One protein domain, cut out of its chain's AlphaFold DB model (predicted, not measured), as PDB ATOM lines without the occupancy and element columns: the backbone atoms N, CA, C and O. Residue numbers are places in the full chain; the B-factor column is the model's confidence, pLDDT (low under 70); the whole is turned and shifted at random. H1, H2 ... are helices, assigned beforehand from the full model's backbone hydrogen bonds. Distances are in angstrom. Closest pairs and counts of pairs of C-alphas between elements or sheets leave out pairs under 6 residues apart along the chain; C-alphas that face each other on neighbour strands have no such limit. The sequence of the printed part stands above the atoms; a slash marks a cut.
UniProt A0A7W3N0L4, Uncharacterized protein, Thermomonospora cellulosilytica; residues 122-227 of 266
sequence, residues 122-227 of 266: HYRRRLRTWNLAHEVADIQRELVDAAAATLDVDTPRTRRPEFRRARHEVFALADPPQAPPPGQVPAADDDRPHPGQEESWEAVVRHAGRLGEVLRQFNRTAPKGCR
ATOM      1  N   HIS A 122      -2.915 -19.463   2.779       93.25
ATOM      2  CA  HIS A 122      -3.343 -18.252   2.081       93.25
ATOM      3  C   HIS A 122      -3.459 -18.489   0.575       93.25
ATOM      4  O   HIS A 122      -4.475 -18.109  -0.012       93.25
ATOM      5  N   TYR A 123      -2.499 -19.167  -0.057       93.94
ATOM      6  CA  TYR A 123      -2.615 -19.549  -1.467       93.94
ATOM      7  C   TYR A 123      -3.853 -20.411  -1.730       93.94
ATOM      8  O   TYR A 123      -4.634 -20.127  -2.638       93.94
ATOM      9  N   ARG A 124      -4.091 -21.437  -0.909       92.38
ATOM     10  CA  ARG A 124      -5.249 -22.331  -1.049       92.38
ATOM     11  C   ARG A 124      -6.567 -21.603  -0.832       92.38
ATOM     12  O   ARG A 124      -7.564 -21.928  -1.471       92.38
ATOM     13  N   ARG A 125      -6.600 -20.603   0.047       92.69
ATOM     14  CA  ARG A 125      -7.758 -19.715   0.195       92.69
ATOM     15  C   ARG A 125      -7.990 -18.892  -1.078       92.69
ATOM     16  O   ARG A 125      -9.117 -18.888  -1.552       92.69
ATOM     17  N   ARG A 126      -6.953 -18.309  -1.699       93.69
ATOM     18  CA  ARG A 126      -7.085 -17.636  -3.014       93.69
ATOM     19  C   ARG A 126      -7.595 -18.584  -4.100       93.69
ATOM     20  O   ARG A 126      -8.514 -18.233  -4.832       93.69
ATOM     21  N   LEU A 127      -7.031 -19.790  -4.173       93.88
ATOM     22  CA  LEU A 127      -7.431 -20.822  -5.132       93.88
ATOM     23  C   LEU A 127      -8.910 -21.197  -4.976       93.88
ATOM     24  O   LEU A 127      -9.630 -21.283  -5.969       93.88
ATOM     25  N   ARG A 128      -9.385 -21.359  -3.736       93.00
ATOM     26  CA  ARG A 128     -10.799 -21.624  -3.441       93.00
ATOM     27  C   ARG A 128     -11.706 -20.465  -3.816       93.00
ATOM     28  O   ARG A 128     -12.717 -20.706  -4.465       93.00
ATOM     29  N   THR A 129     -11.341 -19.230  -3.466       94.81
ATOM     30  CA  THR A 129     -12.099 -18.039  -3.879       94.81
ATOM     31  C   THR A 129     -12.224 -17.977  -5.401       94.81
ATOM     32  O   THR A 129     -13.316 -17.758  -5.917       94.81
ATOM     33  N   TRP A 130     -11.127 -18.231  -6.121       94.56
ATOM     34  CA  TRP A 130     -11.105 -18.250  -7.583       94.56
ATOM     35  C   TRP A 130     -11.984 -19.357  -8.177       94.56
ATOM     36  O   TRP A 130     -12.795 -19.075  -9.058       94.56
ATOM     37  N   ASN A 131     -11.876 -20.591  -7.667       93.06
ATOM     38  CA  ASN A 131     -12.694 -21.723  -8.112       93.06
ATOM     39  C   ASN A 131     -14.191 -21.463  -7.878       93.06
ATOM     40  O   ASN A 131     -14.991 -21.628  -8.796       93.06
ATOM     41  N   LEU A 132     -14.560 -21.009  -6.675       94.25
ATOM     42  CA  LEU A 132     -15.954 -20.745  -6.323       94.25
ATOM     43  C   LEU A 132     -16.536 -19.590  -7.151       94.25
ATOM     44  O   LEU A 132     -17.686 -19.666  -7.566       94.25
ATOM     45  N   ALA A 133     -15.753 -18.545  -7.439       95.31
ATOM     46  CA  ALA A 133     -16.198 -17.450  -8.299       95.31
ATOM     47  C   ALA A 133     -16.545 -17.934  -9.719       95.31
ATOM     48  O   ALA A 133     -17.580 -17.546 -10.260       95.31
ATOM     49  N   HIS A 134     -15.722 -18.819 -10.298       93.12
ATOM     50  CA  HIS A 134     -15.988 -19.410 -11.615       93.12
ATOM     51  C   HIS A 134     -17.224 -20.311 -11.590       93.12
ATOM     52  O   HIS A 134     -18.093 -20.185 -12.448       93.12
ATOM     53  N   GLU A 135     -17.348 -21.165 -10.573       92.81
ATOM     54  CA  GLU A 135     -18.519 -22.028 -10.415       92.81
ATOM     55  C   GLU A 135     -19.816 -21.217 -10.274       92.81
ATOM     56  O   GLU A 135     -20.813 -21.506 -10.937       92.81
ATOM     57  N   VAL A 136     -19.800 -20.175  -9.442       95.62
ATOM     58  CA  VAL A 136     -20.930 -19.259  -9.258       95.62
ATOM     59  C   VAL A 136     -21.301 -18.576 -10.572       95.62
ATOM     60  O   VAL A 136     -22.486 -18.515 -10.907       95.62
ATOM     61  N   ALA A 137     -20.315 -18.089 -11.327       95.81
ATOM     62  CA  ALA A 137     -20.551 -17.450 -12.616       95.81
ATOM     63  C   ALA A 137     -21.163 -18.422 -13.638       95.81
ATOM     64  O   ALA A 137     -22.131 -18.071 -14.313       95.81
ATOM     65  N   ASP A 138     -20.657 -19.656 -13.714       94.44
ATOM     66  CA  ASP A 138     -21.179 -20.689 -14.610       94.44
ATOM     67  C   ASP A 138     -22.617 -21.084 -14.258       94.44
ATOM     68  O   ASP A 138     -23.479 -21.120 -15.138       94.44
ATOM     69  N   ILE A 139     -22.913 -21.323 -12.976       95.38
ATOM     70  CA  ILE A 139     -24.267 -21.673 -12.524       95.38
ATOM     71  C   ILE A 139     -25.237 -20.512 -12.759       95.38
ATOM     72  O   ILE A 139     -26.377 -20.735 -13.169       95.38
ATOM     73  N   GLN A 140     -24.812 -19.269 -12.513       97.38
ATOM     74  CA  GLN A 140     -25.646 -18.102 -12.791       97.38
ATOM     75  C   GLN A 140     -25.940 -17.974 -14.287       97.38
ATOM     76  O   GLN A 140     -27.093 -17.736 -14.640       97.38
ATOM     77  N   ARG A 141     -24.945 -18.184 -15.158       96.56
ATOM     78  CA  ARG A 141     -25.142 -18.200 -16.614       96.56
ATOM     79  C   ARG A 141     -26.164 -19.262 -17.019       96.56
ATOM     80  O   ARG A 141     -27.157 -18.920 -17.652       96.56
ATOM     81  N   GLU A 142     -25.990 -20.509 -16.575       95.50
ATOM     82  CA  GLU A 142     -26.944 -21.598 -16.840       95.50
ATOM     83  C   GLU A 142     -28.367 -21.250 -16.361       95.50
ATOM     84  O   GLU A 142     -29.354 -21.559 -17.031       95.50
ATOM     85  N   LEU A 143     -28.495 -20.599 -15.199       96.25
ATOM     86  CA  LEU A 143     -29.789 -20.212 -14.632       96.25
ATOM     87  C   LEU A 143     -30.457 -19.094 -15.435       96.25
ATOM     88  O   LEU A 143     -31.668 -19.147 -15.660       96.25
ATOM     89  N   VAL A 144     -29.681 -18.103 -15.873       96.94
ATOM     90  CA  VAL A 144     -30.153 -17.027 -16.749       96.94
ATOM     91  C   VAL A 144     -30.594 -17.594 -18.096       96.94
ATOM     92  O   VAL A 144     -31.693 -17.268 -18.544       96.94
ATOM     93  N   ASP A 145     -29.820 -18.503 -18.690       95.44
ATOM     94  CA  ASP A 145     -30.169 -19.172 -19.948       95.44
ATOM     95  C   ASP A 145     -31.462 -19.989 -19.803       95.44
ATOM     96  O   ASP A 145     -32.385 -19.874 -20.614       95.44
ATOM     97  N   ALA A 146     -31.589 -20.760 -18.716       94.19
ATOM     98  CA  ALA A 146     -32.799 -21.521 -18.416       94.19
ATOM     99  C   ALA A 146     -34.021 -20.612 -18.200       94.19
ATOM    100  O   ALA A 146     -35.127 -20.946 -18.630       94.19
ATOM    101  N   ALA A 147     -33.846 -19.459 -17.550       95.38
ATOM    102  CA  ALA A 147     -34.893 -18.459 -17.375       95.38
ATOM    103  C   ALA A 147     -35.291 -17.808 -18.709       95.38
ATOM    104  O   ALA A 147     -36.491 -17.682 -18.986       95.38
ATOM    105  N   ALA A 148     -34.317 -17.450 -19.547       95.50
ATOM    106  CA  ALA A 148     -34.515 -16.863 -20.870       95.50
ATOM    107  C   ALA A 148     -35.277 -17.806 -21.806       95.50
ATOM    108  O   ALA A 148     -36.257 -17.390 -22.419       95.50
ATOM    109  N   ALA A 149     -34.941 -19.098 -21.801       92.75
ATOM    110  CA  ALA A 149     -35.639 -20.124 -22.578       92.75
ATOM    111  C   ALA A 149     -37.142 -20.241 -22.247       92.75
ATOM    112  O   ALA A 149     -37.903 -20.842 -23.002       92.75
ATOM    113  N   THR A 150     -37.601 -19.676 -21.125       92.38
ATOM    114  CA  THR A 150     -39.024 -19.671 -20.754       92.38
ATOM    115  C   THR A 150     -39.788 -18.422 -21.189       92.38
ATOM    116  O   THR A 150     -40.993 -18.348 -20.934       92.38
ATOM    117  N   LEU A 151     -39.125 -17.413 -21.765       90.81
ATOM    118  CA  LEU A 151     -39.767 -16.153 -22.161       90.81
ATOM    119  C   LEU A 151     -40.854 -16.381 -23.215       90.81
ATOM    120  O   LEU A 151     -41.968 -15.891 -23.030       90.81
ATOM    121  N   ASP A 152     -40.564 -17.218 -24.210       85.88
ATOM    122  CA  ASP A 152     -41.465 -17.514 -25.332       85.88
ATOM    123  C   ASP A 152     -42.378 -18.728 -25.081       85.88
ATOM    124  O   ASP A 152     -43.212 -19.091 -25.910       85.88
ATOM    125  N   VAL A 153     -42.242 -19.381 -23.922       85.00
ATOM    126  CA  VAL A 153     -42.990 -20.598 -23.586       85.00
ATOM    127  C   VAL A 153     -44.287 -20.241 -22.873       85.00
ATOM    128  O   VAL A 153     -44.297 -19.878 -21.692       85.00
ATOM    129  N   ASP A 154     -45.408 -20.434 -23.562       84.69
ATOM    130  CA  ASP A 154     -46.734 -20.120 -23.037       84.69
ATOM    131  C   ASP A 154     -47.479 -21.367 -22.527       84.69
ATOM    132  O   ASP A 154     -48.232 -22.028 -23.239       84.69
ATOM    133  N   THR A 155     -47.261 -21.710 -21.256       87.12
ATOM    134  CA  THR A 155     -47.891 -22.861 -20.589       87.12
ATOM    135  C   THR A 155     -48.641 -22.416 -19.331       87.12
ATOM    136  O   THR A 155     -48.282 -21.408 -18.713       87.12
ATOM    137  N   PRO A 156     -49.623 -23.195 -18.835       89.12
ATOM    138  CA  PRO A 156     -50.293 -22.892 -17.568       89.12
ATOM    139  C   PRO A 156     -49.331 -22.698 -16.388       89.12
ATOM    140  O   PRO A 156     -49.643 -21.972 -15.448       89.12
ATOM    141  N   ARG A 157     -48.152 -23.337 -16.425       86.19
ATOM    142  CA  ARG A 157     -47.123 -23.216 -15.388       86.19
ATOM    143  C   ARG A 157     -46.328 -21.917 -15.515       86.19
ATOM    144  O   ARG A 157     -46.131 -21.255 -14.500       86.19
ATOM    145  N   THR A 158     -45.936 -21.523 -16.728       88.75
ATOM    146  CA  THR A 158     -45.195 -20.272 -16.971       88.75
ATOM    147  C   THR A 158     -46.068 -19.017 -16.824       88.75
ATOM    148  O   THR A 158     -45.570 -17.926 -16.547       88.75
ATOM    149  N   ARG A 159     -47.398 -19.164 -16.903       88.94
ATOM    150  CA  ARG A 159     -48.367 -18.100 -16.581       88.94
ATOM    151  C   ARG A 159     -48.536 -17.833 -15.080       88.94
ATOM    152  O   ARG A 159     -49.066 -16.782 -14.724       88.94
ATOM    153  N   ARG A 160     -48.107 -18.744 -14.193       94.38
ATOM    154  CA  ARG A 160     -48.302 -18.582 -12.741       94.38
ATOM    155  C   ARG A 160     -47.540 -17.355 -12.218       94.38
ATOM    156  O   ARG A 160     -46.353 -17.221 -12.526       94.38
ATOM    157  N   PRO A 161     -48.160 -16.509 -11.372       95.44
ATOM    158  CA  PRO A 161     -47.492 -15.337 -10.802       95.44
ATOM    159  C   PRO A 161     -46.193 -15.675 -10.060       95.44
ATOM    160  O   PRO A 161     -45.200 -14.969 -10.202       95.44
ATOM    161  N   GLU A 162     -46.177 -16.789  -9.324       95.25
ATOM    162  CA  GLU A 162     -45.003 -17.265  -8.580       95.25
ATOM    163  C   GLU A 162     -43.811 -17.566  -9.494       95.25
ATOM    164  O   GLU A 162     -42.684 -17.183  -9.185       95.25
ATOM    165  N   PHE A 163     -44.058 -18.209 -10.640       95.62
ATOM    166  CA  PHE A 163     -43.011 -18.499 -11.616       95.62
ATOM    167  C   PHE A 163     -42.491 -17.215 -12.267       95.62
ATOM    168  O   PHE A 163     -41.284 -17.022 -12.366       95.62
ATOM    169  N   ARG A 164     -43.390 -16.302 -12.662       95.06
ATOM    170  CA  ARG A 164     -42.997 -15.006 -13.237       95.06
ATOM    171  C   ARG A 164     -42.144 -14.193 -12.262       95.06
ATOM    172  O   ARG A 164     -41.155 -13.605 -12.682       95.06
ATOM    173  N   ARG A 165     -42.488 -14.202 -10.969       96.75
ATOM    174  CA  ARG A 165     -41.684 -13.567  -9.915       96.75
ATOM    175  C   ARG A 165     -40.309 -14.222  -9.787       96.75
ATOM    176  O   ARG A 165     -39.315 -13.513  -9.858       96.75
ATOM    177  N   ALA A 166     -40.249 -15.550  -9.673       96.81
ATOM    178  CA  ALA A 166     -38.983 -16.281  -9.587       96.81
ATOM    179  C   ALA A 166     -38.075 -16.015 -10.801       96.81
ATOM    180  O   ALA A 166     -36.875 -15.825 -10.652       96.81
ATOM    181  N   ARG A 167     -38.653 -15.945 -12.003       96.94
ATOM    182  CA  ARG A 167     -37.927 -15.602 -13.228       96.94
ATOM    183  C   ARG A 167     -37.391 -14.167 -13.214       96.94
ATOM    184  O   ARG A 167     -36.251 -13.953 -13.602       96.94
ATOM    185  N   HIS A 168     -38.180 -13.191 -12.763       97.50
ATOM    186  CA  HIS A 168     -37.681 -11.820 -12.606       97.50
ATOM    187  C   HIS A 168     -36.547 -11.733 -11.583       97.50
ATOM    188  O   HIS A 168     -35.595 -11.000 -11.809       97.50
ATOM    189  N   GLU A 169     -36.615 -12.498 -10.494       97.69
ATOM    190  CA  GLU A 169     -35.535 -12.550  -9.502       97.69
ATOM    191  C   GLU A 169     -34.232 -13.114 -10.080       97.69
ATOM    192  O   GLU A 169     -33.170 -12.627  -9.708       97.69
ATOM    193  N   VAL A 170     -34.299 -14.075 -11.013       97.69
ATOM    194  CA  VAL A 170     -33.121 -14.548 -11.763       97.69
ATOM    195  C   VAL A 170     -32.499 -13.409 -12.568       97.69
ATOM    196  O   VAL A 170     -31.305 -13.163 -12.443       97.69
ATOM    197  N   PHE A 171     -33.295 -12.683 -13.357       97.94
ATOM    198  CA  PHE A 171     -32.783 -11.575 -14.177       97.94
ATOM    199  C   PHE A 171     -32.335 -10.355 -13.362       97.94
ATOM    200  O   PHE A 171     -31.607  -9.517 -13.879       97.94
ATOM    201  N   ALA A 172     -32.773 -10.243 -12.108       97.81
ATOM    202  CA  ALA A 172     -32.372  -9.183 -11.191       97.81
ATOM    203  C   ALA A 172     -31.139  -9.544 -10.342       97.81
ATOM    204  O   ALA A 172     -30.743  -8.749  -9.488       97.81
ATOM    205  N   LEU A 173     -30.554 -10.736 -10.519       97.12
ATOM    206  CA  LEU A 173     -29.280 -11.073  -9.888       97.12
ATOM    207  C   LEU A 173     -28.201 -10.092 -10.359       97.12
ATOM    208  O   LEU A 173     -28.090  -9.807 -11.548       97.12
ATOM    209  N   ALA A 174     -27.399  -9.599  -9.416       97.31
ATOM    210  CA  ALA A 174     -26.204  -8.836  -9.747       97.31
ATOM    211  C   ALA A 174     -25.211  -9.711 -10.527       97.31
ATOM    212  O   ALA A 174     -25.257 -10.944 -10.440       97.31
ATOM    213  N   ASP A 175     -24.288  -9.076 -11.244       96.38
ATOM    214  CA  ASP A 175     -23.183  -9.796 -11.866       96.38
ATOM    215  C   ASP A 175     -22.368 -10.550 -10.802       96.38
ATOM    216  O   ASP A 175     -22.185 -10.048  -9.685       96.38
ATOM    217  N   PRO A 176     -21.891 -11.768 -11.113       95.06
ATOM    218  CA  PRO A 176     -21.121 -12.552 -10.167       95.06
ATOM    219  C   PRO A 176     -19.792 -11.846  -9.847       95.06
ATOM    220  O   PRO A 176     -19.123 -11.339 -10.759       95.06
ATOM    221  N   PRO A 177     -19.373 -11.828  -8.567       94.81
ATOM    222  CA  PRO A 177     -18.108 -11.229  -8.171       94.81
ATOM    223  C   PRO A 177     -16.946 -11.938  -8.868       94.81
ATOM    224  O   PRO A 177     -16.865 -13.166  -8.889       94.81
ATOM    225  N   GLN A 178     -16.032 -11.147  -9.425       91.81
ATOM    226  CA  GLN A 178     -14.826 -11.654 -10.070       91.81
ATOM    227  C   GLN A 178     -13.722 -11.831  -9.029       91.81
ATOM    228  O   GLN A 178     -13.467 -10.932  -8.229       91.81
ATOM    229  N   ALA A 179     -13.046 -12.977  -9.063       90.69
ATOM    230  CA  ALA A 179     -11.871 -13.239  -8.242       90.69
ATOM    231  C   ALA A 179     -10.626 -13.296  -9.140       90.69
ATOM    232  O   ALA A 179     -10.650 -13.989 -10.162       90.69
ATOM    233  N   PRO A 180      -9.531 -12.597  -8.789       88.62
ATOM    234  CA  PRO A 180      -8.306 -12.669  -9.571       88.62
ATOM    235  C   PRO A 180      -7.726 -14.093  -9.535       88.62
ATOM    236  O   PRO A 180      -7.916 -14.808  -8.545       88.62
ATOM    237  N   PRO A 181      -6.997 -14.519 -10.584       89.44
ATOM    238  CA  PRO A 181      -6.267 -15.781 -10.566       89.44
ATOM    239  C   PRO A 181      -5.370 -15.897  -9.326       89.44
ATOM    240  O   PRO A 181      -4.757 -14.907  -8.921       89.44
ATOM    241  N   PRO A 182      -5.229 -17.098  -8.737       90.19
ATOM    242  CA  PRO A 182      -4.468 -17.292  -7.499       90.19
ATOM    243  C   PRO A 182      -2.963 -17.016  -7.646       90.19
ATOM    244  O   PRO A 182      -2.270 -16.866  -6.636       90.19
ATOM    245  N   GLY A 183      -2.468 -16.940  -8.885       89.31
ATOM    246  CA  GLY A 183      -1.069 -16.701  -9.218       89.31
ATOM    247  C   GLY A 183      -0.199 -17.954  -9.106       89.31
ATOM    248  O   GLY A 183      -0.684 -19.090  -9.041       89.31
ATOM    249  N   GLN A 184       1.115 -17.735  -9.099       90.00
ATOM    250  CA  GLN A 184       2.098 -18.801  -8.917       90.00
ATOM    251  C   GLN A 184       2.048 -19.356  -7.492       90.00
ATOM    252  O   GLN A 184       1.753 -18.633  -6.541       90.00
ATOM    253  N   VAL A 185       2.342 -20.649  -7.360       90.00
ATOM    254  CA  VAL A 185       2.475 -21.300  -6.053       90.00
ATOM    255  C   VAL A 185       3.673 -20.687  -5.320       90.00
ATOM    256  O   VAL A 185       4.772 -20.710  -5.880       90.00
ATOM    257  N   PRO A 186       3.490 -20.127  -4.110       89.12
ATOM    258  CA  PRO A 186       4.591 -19.561  -3.346       89.12
ATOM    259  C   PRO A 186       5.499 -20.668  -2.798       89.12
ATOM    260  O   PRO A 186       5.099 -21.829  -2.664       89.12
ATOM    261  N   ALA A 187       6.724 -20.301  -2.424       84.88
ATOM    262  CA  ALA A 187       7.489 -21.128  -1.502       84.88
ATOM    263  C   ALA A 187       6.725 -21.235  -0.169       84.88
ATOM    264  O   ALA A 187       6.016 -20.306   0.216       84.88
ATOM    265  N   ALA A 188       6.864 -22.361   0.536       76.19
ATOM    266  CA  ALA A 188       6.086 -22.622   1.751       76.19
ATOM    267  C   ALA A 188       6.236 -21.522   2.818       76.19
ATOM    268  O   ALA A 188       5.253 -21.164   3.463       76.19
ATOM    269  N   ASP A 189       7.434 -20.950   2.950       81.12
ATOM    270  CA  ASP A 189       7.743 -19.915   3.946       81.12
ATOM    271  C   ASP A 189       7.320 -18.496   3.506       81.12
ATOM    272  O   ASP A 189       7.348 -17.553   4.300       81.12
ATOM    273  N   ASP A 190       6.889 -18.343   2.250       89.19
ATOM    274  CA  ASP A 190       6.487 -17.070   1.641       89.19
ATOM    275  C   ASP A 190       4.966 -16.938   1.468       89.19
ATOM    276  O   ASP A 190       4.482 -15.950   0.905       89.19
ATOM    277  N   ASP A 191       4.181 -17.908   1.946       91.31
ATOM    278  CA  ASP A 191       2.726 -17.858   1.834       91.31
ATOM    279  C   ASP A 191       2.130 -16.795   2.767       91.31
ATOM    280  O   ASP A 191       1.916 -17.007   3.960       91.31
ATOM    281  N   ARG A 192       1.873 -15.614   2.203       90.31
ATOM    282  CA  ARG A 192       1.313 -14.453   2.901       90.31
ATOM    283  C   ARG A 192      -0.091 -14.118   2.387       90.31
ATOM    284  O   ARG A 192      -0.406 -14.394   1.218       90.31
ATOM    285  N   PRO A 193      -0.939 -13.498   3.230       90.50
ATOM    286  CA  PRO A 193      -2.251 -13.037   2.801       90.50
ATOM    287  C   PRO A 193      -2.101 -11.978   1.710       90.50
ATOM    288  O   PRO A 193      -1.269 -11.073   1.804       90.50
ATOM    289  N   HIS A 194      -2.924 -12.088   0.671       87.94
ATOM    290  CA  HIS A 194      -2.999 -11.064  -0.361       87.94
ATOM    291  C   HIS A 194      -3.966  -9.954   0.088       87.94
ATOM    292  O   HIS A 194      -4.999 -10.268   0.686       87.94
ATOM    293  N   PRO A 195      -3.695  -8.668  -0.201       90.88
ATOM    294  CA  PRO A 195      -4.663  -7.602   0.051       90.88
ATOM    295  C   PRO A 195      -6.031  -7.916  -0.573       90.88
ATOM    296  O   PRO A 195      -6.088  -8.363  -1.722       90.88
ATOM    297  N   GLY A 196      -7.117  -7.693   0.174       91.25
ATOM    298  CA  GLY A 196      -8.490  -7.914  -0.299       91.25
ATOM    299  C   GLY A 196      -8.953  -9.378  -0.314       91.25
ATOM    300  O   GLY A 196     -10.012  -9.684  -0.866       91.25
ATOM    301  N   GLN A 197      -8.143 -10.310   0.198       93.38
ATOM    302  CA  GLN A 197      -8.397 -11.746   0.085       93.38
ATOM    303  C   GLN A 197      -9.653 -12.199   0.838       93.38
ATOM    304  O   GLN A 197     -10.439 -12.975   0.289       93.38
ATOM    305  N   GLU A 198      -9.841 -11.734   2.073       93.19
ATOM    306  CA  GLU A 198     -11.008 -12.104   2.879       93.19
ATOM    307  C   GLU A 198     -12.267 -11.410   2.365       93.19
ATOM    308  O   GLU A 198     -13.302 -12.049   2.209       93.19
ATOM    309  N   GLU A 199     -12.158 -10.147   1.959       95.06
ATOM    310  CA  GLU A 199     -13.249  -9.393   1.350       95.06
ATOM    311  C   GLU A 199     -13.734 -10.060   0.055       95.06
ATOM    312  O   GLU A 199     -14.938 -10.178  -0.180       95.06
ATOM    313  N   SER A 200     -12.801 -10.554  -0.767       94.94
ATOM    314  CA  SER A 200     -13.121 -11.302  -1.988       94.94
ATOM    315  C   SER A 200     -13.821 -12.621  -1.667       94.94
ATOM    316  O   SER A 200     -14.818 -12.961  -2.302       94.94
ATOM    317  N   TRP A 201     -13.330 -13.359  -0.667       95.00
ATOM    318  CA  TRP A 201     -13.970 -14.595  -0.222       95.00
ATOM    319  C   TRP A 201     -15.400 -14.347   0.271       95.00
ATOM    320  O   TRP A 201     -16.336 -15.002  -0.188       95.00
ATOM    321  N   GLU A 202     -15.590 -13.375   1.160       95.62
ATOM    322  CA  GLU A 202     -16.901 -13.028   1.704       95.62
ATOM    323  C   GLU A 202     -17.881 -12.582   0.618       95.62
ATOM    324  O   GLU A 202     -19.052 -12.969   0.650       95.62
ATOM    325  N   ALA A 203     -17.421 -11.791  -0.356       96.69
ATOM    326  CA  ALA A 203     -18.240 -11.364  -1.485       96.69
ATOM    327  C   ALA A 203     -18.724 -12.562  -2.315       96.69
ATOM    328  O   ALA A 203     -19.920 -12.672  -2.592       96.69
ATOM    329  N   VAL A 204     -17.817 -13.484  -2.656       97.06
ATOM    330  CA  VAL A 204     -18.141 -14.687  -3.436       97.06
ATOM    331  C   VAL A 204     -19.093 -15.606  -2.666       97.06
ATOM    332  O   VAL A 204     -20.106 -16.029  -3.222       97.06
ATOM    333  N   VAL A 205     -18.842 -15.871  -1.380       96.31
ATOM    334  CA  VAL A 205     -19.713 -16.727  -0.551       96.31
ATOM    335  C   VAL A 205     -21.104 -16.120  -0.375       96.31
ATOM    336  O   VAL A 205     -22.112 -16.820  -0.498       96.31
ATOM    337  N   ARG A 206     -21.190 -14.807  -0.128       96.56
ATOM    338  CA  ARG A 206     -22.473 -14.101  -0.021       96.56
ATOM    339  C   ARG A 206     -23.274 -14.224  -1.317       96.56
ATOM    340  O   ARG A 206     -24.477 -14.490  -1.273       96.56
ATOM    341  N   HIS A 207     -22.609 -14.075  -2.460       97.62
ATOM    342  CA  HIS A 207     -23.241 -14.229  -3.768       97.62
ATOM    343  C   HIS A 207     -23.676 -15.670  -4.035       97.62
ATOM    344  O   HIS A 207     -24.804 -15.887  -4.468       97.62
ATOM    345  N   ALA A 208     -22.838 -16.657  -3.707       96.75
ATOM    346  CA  ALA A 208     -23.174 -18.078  -3.798       96.75
ATOM    347  C   ALA A 208     -24.445 -18.411  -2.999       96.75
ATOM    348  O   ALA A 208     -25.358 -19.058  -3.520       96.75
ATOM    349  N   GLY A 209     -24.557 -17.900  -1.767       96.31
ATOM    350  CA  GLY A 209     -25.755 -18.046  -0.937       96.31
ATOM    351  C   GLY A 209     -27.003 -17.454  -1.598       96.31
ATOM    352  O   GLY A 209     -28.032 -18.130  -1.708       96.31
ATOM    353  N   ARG A 210     -26.899 -16.223  -2.120       97.12
ATOM    354  CA  ARG A 210     -28.002 -15.556  -2.824       97.12
ATOM    355  C   ARG A 210     -28.417 -16.299  -4.096       97.12
ATOM    356  O   ARG A 210     -29.610 -16.507  -4.324       97.12
ATOM    357  N   LEU A 211     -27.454 -16.738  -4.902       97.31
ATOM    358  CA  LEU A 211     -27.696 -17.542  -6.097       97.31
ATOM    359  C   LEU A 211     -28.407 -18.852  -5.733       97.31
ATOM    360  O   LEU A 211     -29.396 -19.213  -6.367       97.31
ATOM    361  N   GLY A 212     -27.976 -19.526  -4.664       96.56
ATOM    362  CA  GLY A 212     -28.603 -20.751  -4.169       96.56
ATOM    363  C   GLY A 212     -30.056 -20.569  -3.703       96.56
ATOM    364  O   GLY A 212     -30.874 -21.481  -3.844       96.56
ATOM    365  N   GLU A 213     -30.422 -19.410  -3.155       96.31
ATOM    366  CA  GLU A 213     -31.818 -19.060  -2.845       96.31
ATOM    367  C   GLU A 213     -32.665 -18.889  -4.104       96.31
ATOM    368  O   GLU A 213     -33.696 -19.559  -4.247       96.31
ATOM    369  N   VAL A 214     -32.208 -18.037  -5.026       97.38
ATOM    370  CA  VAL A 214     -32.924 -17.724  -6.270       97.38
ATOM    371  C   VAL A 214     -33.094 -18.983  -7.118       97.38
ATOM    372  O   VAL A 214     -34.199 -19.290  -7.567       97.38
ATOM    373  N   LEU A 215     -32.041 -19.792  -7.238       96.94
ATOM    374  CA  LEU A 215     -32.075 -21.078  -7.923       96.94
ATOM    375  C   LEU A 215     -33.119 -22.030  -7.319       96.94
ATOM    376  O   LEU A 215     -33.894 -22.657  -8.045       96.94
ATOM    377  N   ARG A 216     -33.179 -22.153  -5.985       96.12
ATOM    378  CA  ARG A 216     -34.177 -23.007  -5.313       96.12
ATOM    379  C   ARG A 216     -35.602 -22.536  -5.596       96.12
ATOM    380  O   ARG A 216     -36.477 -23.371  -5.841       96.12
ATOM    381  N   GLN A 217     -35.842 -21.228  -5.560       96.12
ATOM    382  CA  GLN A 217     -37.151 -20.643  -5.848       96.12
ATOM    383  C   GLN A 217     -37.558 -20.848  -7.314       96.12
ATOM    384  O   GLN A 217     -38.694 -21.259  -7.587       96.12
ATOM    385  N   PHE A 218     -36.623 -20.654  -8.245       95.88
ATOM    386  CA  PHE A 218     -36.829 -20.949  -9.657       95.88
ATOM    387  C   PHE A 218     -37.158 -22.430  -9.864       95.88
ATOM    388  O   PHE A 218     -38.240 -22.751 -10.346       95.88
ATOM    389  N   ASN A 219     -36.326 -23.355  -9.382       95.62
ATOM    390  CA  ASN A 219     -36.533 -24.800  -9.545       95.62
ATOM    391  C   ASN A 219     -37.862 -25.315  -8.968       95.62
ATOM    392  O   ASN A 219     -38.473 -26.236  -9.522       95.62
ATOM    393  N   ARG A 220     -38.336 -24.730  -7.861       94.75
ATOM    394  CA  ARG A 220     -39.623 -25.087  -7.240       94.75
ATOM    395  C   ARG A 220     -40.795 -24.792  -8.179       94.75
ATOM    396  O   ARG A 220     -41.719 -25.599  -8.315       94.75
ATOM    397  N   THR A 221     -40.749 -23.642  -8.840       93.38
ATOM    398  CA  THR A 221     -41.851 -23.122  -9.658       93.38
ATOM    399  C   THR A 221     -41.718 -23.511 -11.133       93.38
ATOM    400  O   THR A 221     -42.731 -23.777 -11.783       93.38
ATOM    401  N   ALA A 222     -40.497 -23.681 -11.638       90.00
ATOM    402  CA  ALA A 222     -40.185 -23.952 -13.037       90.00
ATOM    403  C   ALA A 222     -40.691 -25.321 -13.543       90.00
ATOM    404  O   ALA A 222     -40.817 -26.288 -12.762       90.00
ATOM    405  N   PRO A 223     -40.995 -25.430 -14.855       88.38
ATOM    406  CA  PRO A 223     -41.176 -26.709 -15.543       88.38
ATOM    407  C   PRO A 223     -39.965 -27.629 -15.354       88.38
ATOM    408  O   PRO A 223     -38.846 -27.149 -15.216       88.38
ATOM    409  N   LYS A 224     -40.177 -28.954 -15.363       86.69
ATOM    410  CA  LYS A 224     -39.107 -29.936 -15.096       86.69
ATOM    411  C   LYS A 224     -37.885 -29.760 -16.009       86.69
ATOM    412  O   LYS A 224     -36.776 -29.845 -15.505       86.69
ATOM    413  N   GLY A 225     -38.099 -29.479 -17.297       85.38
ATOM    414  CA  GLY A 225     -37.024 -29.323 -18.286       85.38
ATOM    415  C   GLY A 225     -36.154 -28.072 -18.121       85.38
ATOM    416  O   GLY A 225     -35.120 -27.988 -18.761       85.38
ATOM    417  N   CYS A 226     -36.543 -27.123 -17.265       86.12
ATOM    418  CA  CYS A 226     -35.780 -25.893 -17.017       86.12
ATOM    419  C   CYS A 226     -35.060 -25.918 -15.662       86.12
ATOM    420  O   CYS A 226     -34.522 -24.904 -15.234       86.12
ATOM    421  N   ARG A 227     -35.130 -27.030 -14.922       90.62
ATOM    422  CA  ARG A 227     -34.550 -27.108 -13.580       90.62
ATOM    423  C   ARG A 227     -33.075 -27.446 -13.669       90.62
ATOM    424  O   ARG A 227     -32.717 -28.410 -14.337       90.62
TER     425      ARG A 227
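Overview. This is residues 122 to 227 of the 266 residues of an uncharacterized protein of Thermomonospora cellulosilytica (UniProt A0A7W3N0L4). Two long helices, H1 and H3, lie side by side and run the same way along a rod, and the short helix H2 packs beside the last part of H3 and on residues 143 to 147 of H1. A loop of residues 149 to 160 turns round at that end, and residues 172 to 196 run back along the rod to its other end, loop beyond the first residues of H1 and lead into H3. The printed part has 106 residues with three named helices in the order H1, H2, H3, no named strand, and the class is all helix. It is loose, with a radius of gyration of the C-alphas of 17.7 A, and spans 62 by 19 by 17 A.

Along the chain. H1 holds residues 122 to 148 and is 38.7 A long from C-alpha 122 at (-3.343, -18.252, 2.081) to C-alpha 148. H2 holds residues 161 to 171, beginning at C-alpha 161 at (-47.492, -15.337, -10.802), and is 15.6 A long. H3 holds residues 197 to 221 and is 36.7 A long, ending at C-alpha 221 at (-41.851, -23.122, -9.658).

Arrangement. H1 and H3 touch at a shallow tilt of 27 degrees, the same way; their closest C-alphas, Thr 129 and Trp 201, are 5.4 A apart. H1 touches H2 with residues 143 to 147 alone, at a steep tilt of 46 degrees, opposite ways; the closest C-alphas, Ala 147 and Arg 167, are 5.9 A apart. H2 and H3 form a helical hairpin at a shallow tilt of 27 degrees, opposite ways; H3 touches H2 with residues 214 to 221 alone, and the closest C-alphas, Ala 166 and Phe 218, are 5.1 A apart. In H1, H2 and H3 every O i to N i+4 pair is within hydrogen-bond range.

Size, cuts and confidence. The C-alphas farthest apart, Pro 156 and Asp 189, are 62.0 A apart. Both links are long, with 12 residues from H1 to H2 and 25 from H2 to H3. The printed part has no cut, its mean pLDDT is 93.1, and no printed residue is under 70.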